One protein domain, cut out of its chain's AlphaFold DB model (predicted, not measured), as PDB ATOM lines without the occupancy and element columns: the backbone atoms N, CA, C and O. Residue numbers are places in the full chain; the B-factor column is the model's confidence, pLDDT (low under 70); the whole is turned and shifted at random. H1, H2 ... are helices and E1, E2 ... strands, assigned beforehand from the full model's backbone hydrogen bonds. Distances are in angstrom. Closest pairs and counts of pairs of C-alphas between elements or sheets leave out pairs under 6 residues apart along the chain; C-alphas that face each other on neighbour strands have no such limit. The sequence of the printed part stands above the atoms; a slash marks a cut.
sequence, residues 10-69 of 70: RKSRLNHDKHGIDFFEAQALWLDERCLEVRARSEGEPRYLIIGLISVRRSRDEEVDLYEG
ATOM      1  N   ARG A  10      33.423  81.661  71.281       97.50
ATOM      2  CA  ARG A  10      33.294  80.296  70.742       97.50
ATOM      3  C   ARG A  10      32.269  80.213  69.611       97.50
ATOM      4  O   ARG A  10      32.492  79.498  68.640       97.50
ATOM      5  N   LYS A  11      31.138  80.911  69.750       96.12
ATOM      6  CA  LYS A  11      30.081  80.933  68.735       96.12
ATOM      7  C   LYS A  11      30.548  81.701  67.500       96.12
ATOM      8  O   LYS A  11      30.289  81.230  66.402       96.12
ATOM      9  N   SER A  12      31.278  82.803  67.694       97.25
ATOM     10  CA  SER A  12      31.901  83.566  66.605       97.25
ATOM     11  C   SER A  12      32.843  82.686  65.773       97.25
ATOM     12  O   SER A  12      32.637  82.542  64.571       97.25
ATOM     13  N   ARG A  13      33.781  81.970  66.419       97.75
ATOM     14  CA  ARG A  13      34.690  81.032  65.728       97.75
ATOM     15  C   ARG A  13      33.948  79.937  64.963       97.75
ATOM     16  O   ARG A  13      34.228  79.698  63.797       97.75
ATOM     17  N   LEU A  14      32.955  79.306  65.594       97.75
ATOM     18  CA  LEU A  14      32.144  78.282  64.927       97.75
ATOM     19  C   LEU A  14      31.352  78.835  63.734       97.75
ATOM     20  O   LEU A  14      31.060  78.079  62.810       97.75
ATOM     21  N   ASN A  15      30.959  80.109  63.763       96.38
ATOM     22  CA  ASN A  15      30.295  80.755  62.635       96.38
ATOM     23  C   ASN A  15      31.273  80.951  61.474       96.38
ATOM     24  O   ASN A  15      30.939  80.601  60.344       96.38
ATOM     25  N   HIS A  16      32.493  81.400  61.774       96.31
ATOM     26  CA  HIS A  16      33.564  81.521  60.791       96.31
ATOM     27  C   HIS A  16      33.893  80.177  60.138       96.31
ATOM     28  O   HIS A  16      33.884  80.075  58.917       96.31
ATOM     29  N   ASP A  17      34.075  79.111  60.920       97.06
ATOM     30  CA  ASP A  17      34.386  77.782  60.376       97.06
ATOM     31  C   ASP A  17      33.273  77.238  59.460       97.06
ATOM     32  O   ASP A  17      33.543  76.516  58.501       97.06
ATOM     33  N   LYS A  18      32.009  77.575  59.749       96.25
ATOM     34  CA  LYS A  18      30.842  77.096  58.989       96.25
ATOM     35  C   LYS A  18      30.503  77.948  57.772       96.25
ATOM     36  O   LYS A  18      30.005  77.411  56.785       96.25
ATOM     37  N   HIS A  19      30.691  79.261  57.865       93.38
ATOM     38  CA  HIS A  19      30.149  80.231  56.910       93.38
ATOM     39  C   HIS A  19      31.213  81.147  56.299       93.38
ATOM     40  O   HIS A  19      30.904  81.890  55.373       93.38
ATOM     41  N   GLY A  20      32.457  81.080  56.776       92.19
ATOM     42  CA  GLY A  20      33.563  81.917  56.316       92.19
ATOM     43  C   GLY A  20      33.491  83.368  56.789       92.19
ATOM     44  O   GLY A  20      34.125  84.211  56.168       92.19
ATOM     45  N   ILE A  21      32.695  83.655  57.826       92.94
ATOM     46  CA  ILE A  21      32.573  84.984  58.435       92.94
ATOM     47  C   ILE A  21      32.383  84.880  59.949       92.94
ATOM     48  O   ILE A  21      31.562  84.087  60.433       92.94
ATOM     49  N   ASP A  22      33.127  85.679  60.703       95.44
ATOM     50  CA  ASP A  22      32.969  85.802  62.150       95.44
ATOM     51  C   ASP A  22      32.025  86.959  62.553       95.44
ATOM     52  O   ASP A  22      31.504  87.706  61.724       95.44
ATOM     53  N   PHE A  23      31.723  87.093  63.846       94.69
ATOM     54  CA  PHE A  23      30.822  88.144  64.338       94.69
ATOM     55  C   PHE A  23      31.470  89.525  64.509       94.69
ATOM     56  O   PHE A  23      30.751  90.502  64.717       94.69
ATOM     57  N   PHE A  24      32.794  89.634  64.426       93.00
ATOM     58  CA  PHE A  24      33.467  90.925  64.303       93.00
ATOM     59  C   PHE A  24      33.350  91.435  62.866       93.00
ATOM     60  O   PHE A  24      32.952  92.575  62.661       93.00
ATOM     61  N   GLU A  25      33.587  90.579  61.877       92.69
ATOM     62  CA  GLU A  25      33.423  90.891  60.456       92.69
ATOM     63  C   GLU A  25      31.962  91.204  60.111       92.69
ATOM     64  O   GLU A  25      31.679  92.185  59.426       92.69
ATOM     65  N   ALA A  26      31.010  90.433  60.650       92.50
ATOM     66  CA  ALA A  26      29.584  90.672  60.430       92.50
ATOM     67  C   ALA A  26      29.107  92.048  60.937       92.50
ATOM     68  O   ALA A  26      28.078  92.537  60.469       92.50
ATOM     69  N   GLN A  27      29.843  92.703  61.849       91.75
ATOM     70  CA  GLN A  27      29.518  94.064  62.297       91.75
ATOM     71  C   GLN A  27      29.606  95.116  61.189       91.75
ATOM     72  O   GLN A  27      28.958  96.158  61.284       91.75
ATOM     73  N   ALA A  28      30.322  94.827  60.103       90.69
ATOM     74  CA  ALA A  28      30.365  95.702  58.941       90.69
ATOM     75  C   ALA A  28      28.995  95.870  58.257       90.69
ATOM     76  O   ALA A  28      28.781  96.889  57.611       90.69
ATOM     77  N   LEU A  29      28.038  94.947  58.451       91.50
ATOM     78  CA  LEU A  29      26.675  95.096  57.916       91.50
ATOM     79  C   LEU A  29      26.012  96.400  58.363       91.50
ATOM     80  O   LEU A  29      25.296  97.018  57.590       91.50
ATOM     81  N   TRP A  30      26.269  96.840  59.597       90.00
ATOM     82  CA  TRP A  30      25.693  98.076  60.127       90.00
ATOM     83  C   TRP A  30      26.343  99.346  59.558       90.00
ATOM     84  O   TRP A  30      25.835 100.437  59.808       90.00
ATOM     85  N   LEU A  31      27.457  99.219  58.828       88.62
ATOM     86  CA  LEU A  31      28.100 100.326  58.114       88.62
ATOM     87  C   LEU A  31      27.554 100.494  56.689       88.62
ATOM     88  O   LEU A  31      27.752 101.550  56.096       88.62
ATOM     89  N   ASP A  32      26.875  99.482  56.144       88.88
ATOM     90  CA  ASP A  32      26.199  99.584  54.853       88.88
ATOM     91  C   ASP A  32      24.925 100.432  55.000       88.88
ATOM     92  O   ASP A  32      23.944 100.019  55.618       88.88
ATOM     93  N   GLU A  33      24.918 101.627  54.409       88.94
ATOM     94  CA  GLU A  33      23.766 102.540  54.440       88.94
ATOM     95  C   GLU A  33      22.515 101.958  53.761       88.94
ATOM     96  O   GLU A  33      21.399 102.420  54.009       88.94
ATOM     97  N   ARG A  34      22.684 100.939  52.908       89.38
ATOM     98  CA  ARG A  34      21.596 100.226  52.224       89.38
ATOM     99  C   ARG A  34      21.159  98.964  52.971       89.38
ATOM    100  O   ARG A  34      20.291  98.241  52.478       89.38
ATOM    101  N   CYS A  35      21.724  98.708  54.148       92.19
ATOM    102  CA  CYS A  35      21.397  97.557  54.971       92.19
ATOM    103  C   CYS A  35      19.899  97.507  55.318       92.19
ATOM    104  O   CYS A  35      19.289  98.487  55.750       92.19
ATOM    105  N   LEU A  36      19.307  96.322  55.175       94.31
ATOM    106  CA  LEU A  36      17.916  96.034  55.501       94.31
ATOM    107  C   LEU A  36      17.821  95.270  56.820       94.31
ATOM    108  O   LEU A  36      18.390  94.190  56.972       94.31
ATOM    109  N   GLU A  37      17.016  95.790  57.743       94.44
ATOM    110  CA  GLU A  37      16.593  95.080  58.948       94.44
ATOM    111  C   GLU A  37      15.156  94.579  58.780       94.44
ATOM    112  O   GLU A  37      14.224  95.349  58.543       94.44
ATOM    113  N   VAL A  38      14.964  93.270  58.928       95.69
ATOM    114  CA  VAL A  38      13.655  92.627  58.806       95.69
ATOM    115  C   VAL A  38      13.341  91.864  60.082       95.69
ATOM    116  O   VAL A  38      14.074  90.962  60.488       95.69
ATOM    117  N   ARG A  39      12.201  92.169  60.705       95.38
ATOM    118  CA  ARG A  39      11.706  91.385  61.839       95.38
ATOM    119  C   ARG A  39      11.316  89.983  61.372       95.38
ATOM    120  O   ARG A  39      10.432  89.820  60.531       95.38
ATOM    121  N   ALA A  40      11.944  88.965  61.946       95.50
ATOM    122  CA  ALA A  40      11.629  87.575  61.656       95.50
ATOM    123  C   ALA A  40      10.376  87.124  62.420       95.50
ATOM    124  O   ALA A  40      10.067  87.617  63.509       95.50
ATOM    125  N   ARG A  41       9.655  86.143  61.863       94.94
ATOM    126  CA  ARG A  41       8.591  85.448  62.601       94.94
ATOM    127  C   ARG A  41       9.247  84.555  63.655       94.94
ATOM    128  O   ARG A  41       9.966  83.623  63.306       94.94
ATOM    129  N   SER A  42       9.011  84.851  64.928       94.38
ATOM    130  CA  SER A  42       9.559  84.108  66.064       94.38
ATOM    131  C   SER A  42       8.488  83.928  67.140       94.38
ATOM    132  O   SER A  42       7.751  84.864  67.433       94.38
ATOM    133  N   GLU A  43       8.400  82.730  67.722       92.19
ATOM    134  CA  GLU A  43       7.413  82.415  68.771       92.19
ATOM    135  C   GLU A  43       7.879  82.820  70.179       92.19
ATOM    136  O   GLU A  43       7.056  83.059  71.055       92.19
ATOM    137  N   GLY A  44       9.194  82.907  70.397       93.50
ATOM    138  CA  GLY A  44       9.791  83.283  71.679       93.50
ATOM    139  C   GLY A  44      10.339  84.707  71.664       93.50
ATOM    140  O   GLY A  44       9.620  85.680  71.453       93.50
ATOM    141  N   GLU A  45      11.645  84.829  71.878       93.31
ATOM    142  CA  GLU A  45      12.330  86.119  71.833       93.31
ATOM    143  C   GLU A  45      12.271  86.739  70.425       93.31
ATOM    144  O   GLU A  45      12.377  86.005  69.431       93.31
ATOM    145  N   PRO A  46      12.118  88.074  70.309       93.38
ATOM    146  CA  PRO A  46      12.154  88.764  69.026       93.38
ATOM    147  C   PRO A  46      13.451  88.476  68.270       93.38
ATOM    148  O   PRO A  46      14.544  88.619  68.816       93.38
ATOM    149  N   ARG A  47      13.331  88.107  66.994       94.94
ATOM    150  CA  ARG A  47      14.480  87.921  66.102       94.94
ATOM    151  C   ARG A  47      14.416  88.885  64.931       94.94
ATOM    152  O   ARG A  47      13.338  89.181  64.417       94.94
ATOM    153  N   TYR A  48      15.589  89.314  64.496       93.62
ATOM    154  CA  TYR A  48      15.772  90.201  63.357       93.62
ATOM    155  C   TYR A  48      16.785  89.575  62.406       93.62
ATOM    156  O   TYR A  48      17.735  88.920  62.841       93.62
ATOM    157  N   LEU A  49      16.537  89.738  61.113       94.06
ATOM    158  CA  LEU A  49      17.464  89.420  60.041       94.06
ATOM    159  C   LEU A  49      18.035  90.732  59.513       94.06
ATOM    160  O   LEU A  49      17.274  91.635  59.172       94.06
ATOM    161  N   ILE A  50      19.357  90.795  59.432       93.81
ATOM    162  CA  ILE A  50      20.094  91.892  58.816       93.81
ATOM    163  C   ILE A  50      20.621  91.395  57.472       93.81
ATOM    164  O   ILE A  50      21.244  90.331  57.415       93.81
ATOM    165  N   ILE A  51      20.339  92.130  56.398       93.81
ATOM    166  CA  ILE A  51      20.833  91.853  55.046       93.81
ATOM    167  C   ILE A  51      21.547  93.105  54.551       93.81
ATOM    168  O   ILE A  51      20.936  94.163  54.460       93.81
ATOM    169  N   GLY A  52      22.817  92.972  54.203       91.31
ATOM    170  CA  GLY A  52      23.641  94.058  53.691       91.31
ATOM    171  C   GLY A  52      24.885  93.505  53.012       91.31
ATOM    172  O   GLY A  52      25.084  92.285  52.945       91.31
ATOM    173  N   LEU A  53      25.718  94.407  52.512       88.94
ATOM    174  CA  LEU A  53      26.942  94.088  51.799       88.94
ATOM    175  C   LEU A  53      28.171  94.403  52.657       88.94
ATOM    176  O   LEU A  53      28.348  95.520  53.127       88.94
ATOM    177  N   ILE A  54      29.044  93.410  52.839       88.06
ATOM    178  CA  ILE A  54      30.315  93.566  53.577       88.06
ATOM    179  C   ILE A  54      31.515  93.616  52.620       88.06
ATOM    180  O   ILE A  54      32.551  94.193  52.934       88.06
ATOM    181  N   SER A  55      31.402  92.981  51.453       85.62
ATOM    182  CA  SER A  55      32.435  92.958  50.416       85.62
ATOM    183  C   SER A  55      31.835  92.481  49.098       85.62
ATOM    184  O   SER A  55      31.005  91.570  49.104       85.62
ATOM    185  N   VAL A  56      32.317  93.019  47.975       84.81
ATOM    186  CA  VAL A  56      31.971  92.551  46.621       84.81
ATOM    187  C   VAL A  56      32.965  91.548  46.043       84.81
ATOM    188  O   VAL A  56      32.847  91.146  44.891       84.81
ATOM    189  N   ARG A  57      33.929  91.057  46.835       78.44
ATOM    190  CA  ARG A  57      34.989  90.147  46.353       78.44
ATOM    191  C   ARG A  57      34.454  88.898  45.630       78.44
ATOM    192  O   ARG A  57      35.179  88.280  44.854       78.44
ATOM    193  N   ARG A  58      33.233  88.465  45.954       74.19
ATOM    194  CA  ARG A  58      32.563  87.314  45.322       74.19
ATOM    195  C   ARG A  58      31.247  87.672  44.633       74.19
ATOM    196  O   ARG A  58      30.465  86.771  44.333       74.19
ATOM    197  N   SER A  59      30.997  88.957  44.439       83.50
ATOM    198  CA  SER A  59      29.838  89.446  43.708       83.50
ATOM    199  C   SER A  59      30.033  89.254  42.210       83.50
ATOM    200  O   SER A  59      31.123  88.910  41.745       83.50
ATOM    201  N   ARG A  60      28.951  89.426  41.452       86.44
ATOM    202  CA  ARG A  60      29.051  89.478  39.989       86.44
ATOM    203  C   ARG A  60      29.746  90.770  39.570       86.44
ATOM    204  O   ARG A  60      29.647  91.758  40.291       86.44
ATOM    205  N   ASP A  61      30.376  90.779  38.401       89.12
ATOM    206  CA  ASP A  61      31.076  91.965  37.889       89.12
ATOM    207  C   ASP A  61      30.146  93.196  37.850       89.12
ATOM    208  O   ASP A  61      30.538  94.276  38.275       89.12
ATOM    209  N   GLU A  62      28.868  93.017  37.481       87.69
ATOM    210  CA  GLU A  62      27.889  94.118  37.456       87.69
ATOM    211  C   GLU A  62      27.593  94.699  38.850       87.69
ATOM    212  O   GLU A  62      27.272  95.877  38.997       87.69
ATOM    213  N   GLU A  63      27.657  93.860  39.884       82.94
ATOM    214  CA  GLU A  63      27.476  94.286  41.270       82.94
ATOM    215  C   GLU A  63      28.745  94.970  41.786       82.94
ATOM    216  O   GLU A  63      28.636  95.978  42.476       82.94
ATOM    217  N   VAL A  64      29.935  94.474  41.429       85.38
ATOM    218  CA  VAL A  64      31.206  95.143  41.752       85.38
ATOM    219  C   VAL A  64      31.190  96.568  41.203       85.38
ATOM    220  O   VAL A  64      31.387  97.502  41.971       85.38
ATOM    221  N   ASP A  65      30.837  96.752  39.930       87.38
ATOM    222  CA  ASP A  65      30.739  98.079  39.313       87.38
ATOM    223  C   ASP A  65      29.701  98.978  40.009       87.38
ATOM    224  O   ASP A  65      29.926 100.172  40.176       87.38
ATOM    225  N   LEU A  66      28.568  98.430  40.463       84.38
ATOM    226  CA  LEU A  66      27.538  99.206  41.169       84.38
ATOM    227  C   LEU A  66      27.996  99.727  42.543       84.38
ATOM    228  O   LEU A  66      27.495 100.756  43.006       84.38
ATOM    229  N   TYR A  67      28.857  98.979  43.235       78.88
ATOM    230  CA  TYR A  67      29.273  99.287  44.606       78.88
ATOM    231  C   TYR A  67      30.679  99.899  44.703       78.88
ATOM    232  O   TYR A  67      30.944 100.604  45.673       78.88
ATOM    233  N   GLU A  68      31.557  99.651  43.731       83.06
ATOM    234  CA  GLU A  68      32.934 100.166  43.681       83.06
ATOM    235  C   GLU A  68      33.205 101.092  42.481       83.06
ATOM    236  O   GLU A  68      34.250 101.743  42.454       83.06
ATOM    237  N   GLY A  69      32.302 101.179  41.498       78.31
ATOM    238  CA  GLY A  69      32.420 102.114  40.378       78.31
ATOM    239  C   GLY A  69      32.121 103.556  40.798       78.31
ATOM    240  O   GLY A  69      31.162 103.806  41.528       78.31
TER     241      GLY A  69
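What this domain is: This is residues 10 to 69 of the 70 residues of the protein "Toxin" of Actinobacteria bacterium (UniProt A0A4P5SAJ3). This is a loose, open arrangement in which a two-stranded hairpin, E1 and E2, reaches out to one end of the long axis and the short helix H3 lies at the other end. H2 sits near the middle, beside the base of the hairpin at E2, while H1 lies off to one side, and no helix touches another. The printed part has 60 residues, with three named helices and two named strands in the order H1, H2, E1, E2, H3; the sheet has the order E1 - E2, antiparallel, and the class is mixed, helices and strands. The whole is loose, with a radius of gyration of the C-alphas of 14.0 A, and elongated, spanning 43 by 26 by 18 A.

How they stand to each other: H1, residues 10 to 19, is apart from H2, residues 25 to 31. H1 is also apart from E1, residues 36 to 39, from E2, residues 48 to 51, and from H3, residues 61 to 68. Residues 26 to 30 of H2 come within 10 A of the sheet, with 5 pairs of C-alphas to E2 and 3 to E1. The closest C-alphas of H2 and E2 are those of Leu 29 and Ile 51, 7.3 A apart. E1 and E2 form a hairpin of antiparallel neighbour strands, with 159 degrees between their directions. The C-alphas of Arg 39 and Tyr 48 face each other at 4.5 A. N 36 and O 51 are within hydrogen-bond range at 2.8 A, as are N 49 and O 38 at 2.8 A. H3 is apart from H2 and from E1. Every O i to N i+4 pair is within hydrogen-bond range in H1 and H3; in H2 it is 0 of 3, while 4 of 4 O i to N i+3 pairs are within range.

Where its parts are: H1 begins at C-alpha 10, at (33.294, 80.296, 70.742), and measures 14.2 A from first to last C-alpha. H2, residues 25 to 31, measures 11.1 A. E1, residues 36 to 39, measures 10.0 A, and E2, residues 48 to 51, measures 9.9 A. Between these strands, C-alpha 44 is at (9.791, 83.283, 71.679). H3, residues 61 to 68, measures 10.2 A and ends with C-alpha 68 at (32.934, 100.166, 43.681).

The domain as a whole: The two C-alphas farthest apart are those of Gly 44 and Gly 69, 43.0 A. Residues 41 to 46 stand free. The links from H1 to H2 and from H2 to E1 are tight, those from E1 to E2 and from E2 to H3 are short, and no link is long. The printed part has no cut. The mean pLDDT of the printed part is 90.9, that of H3 is 85, and no printed residue is under 70.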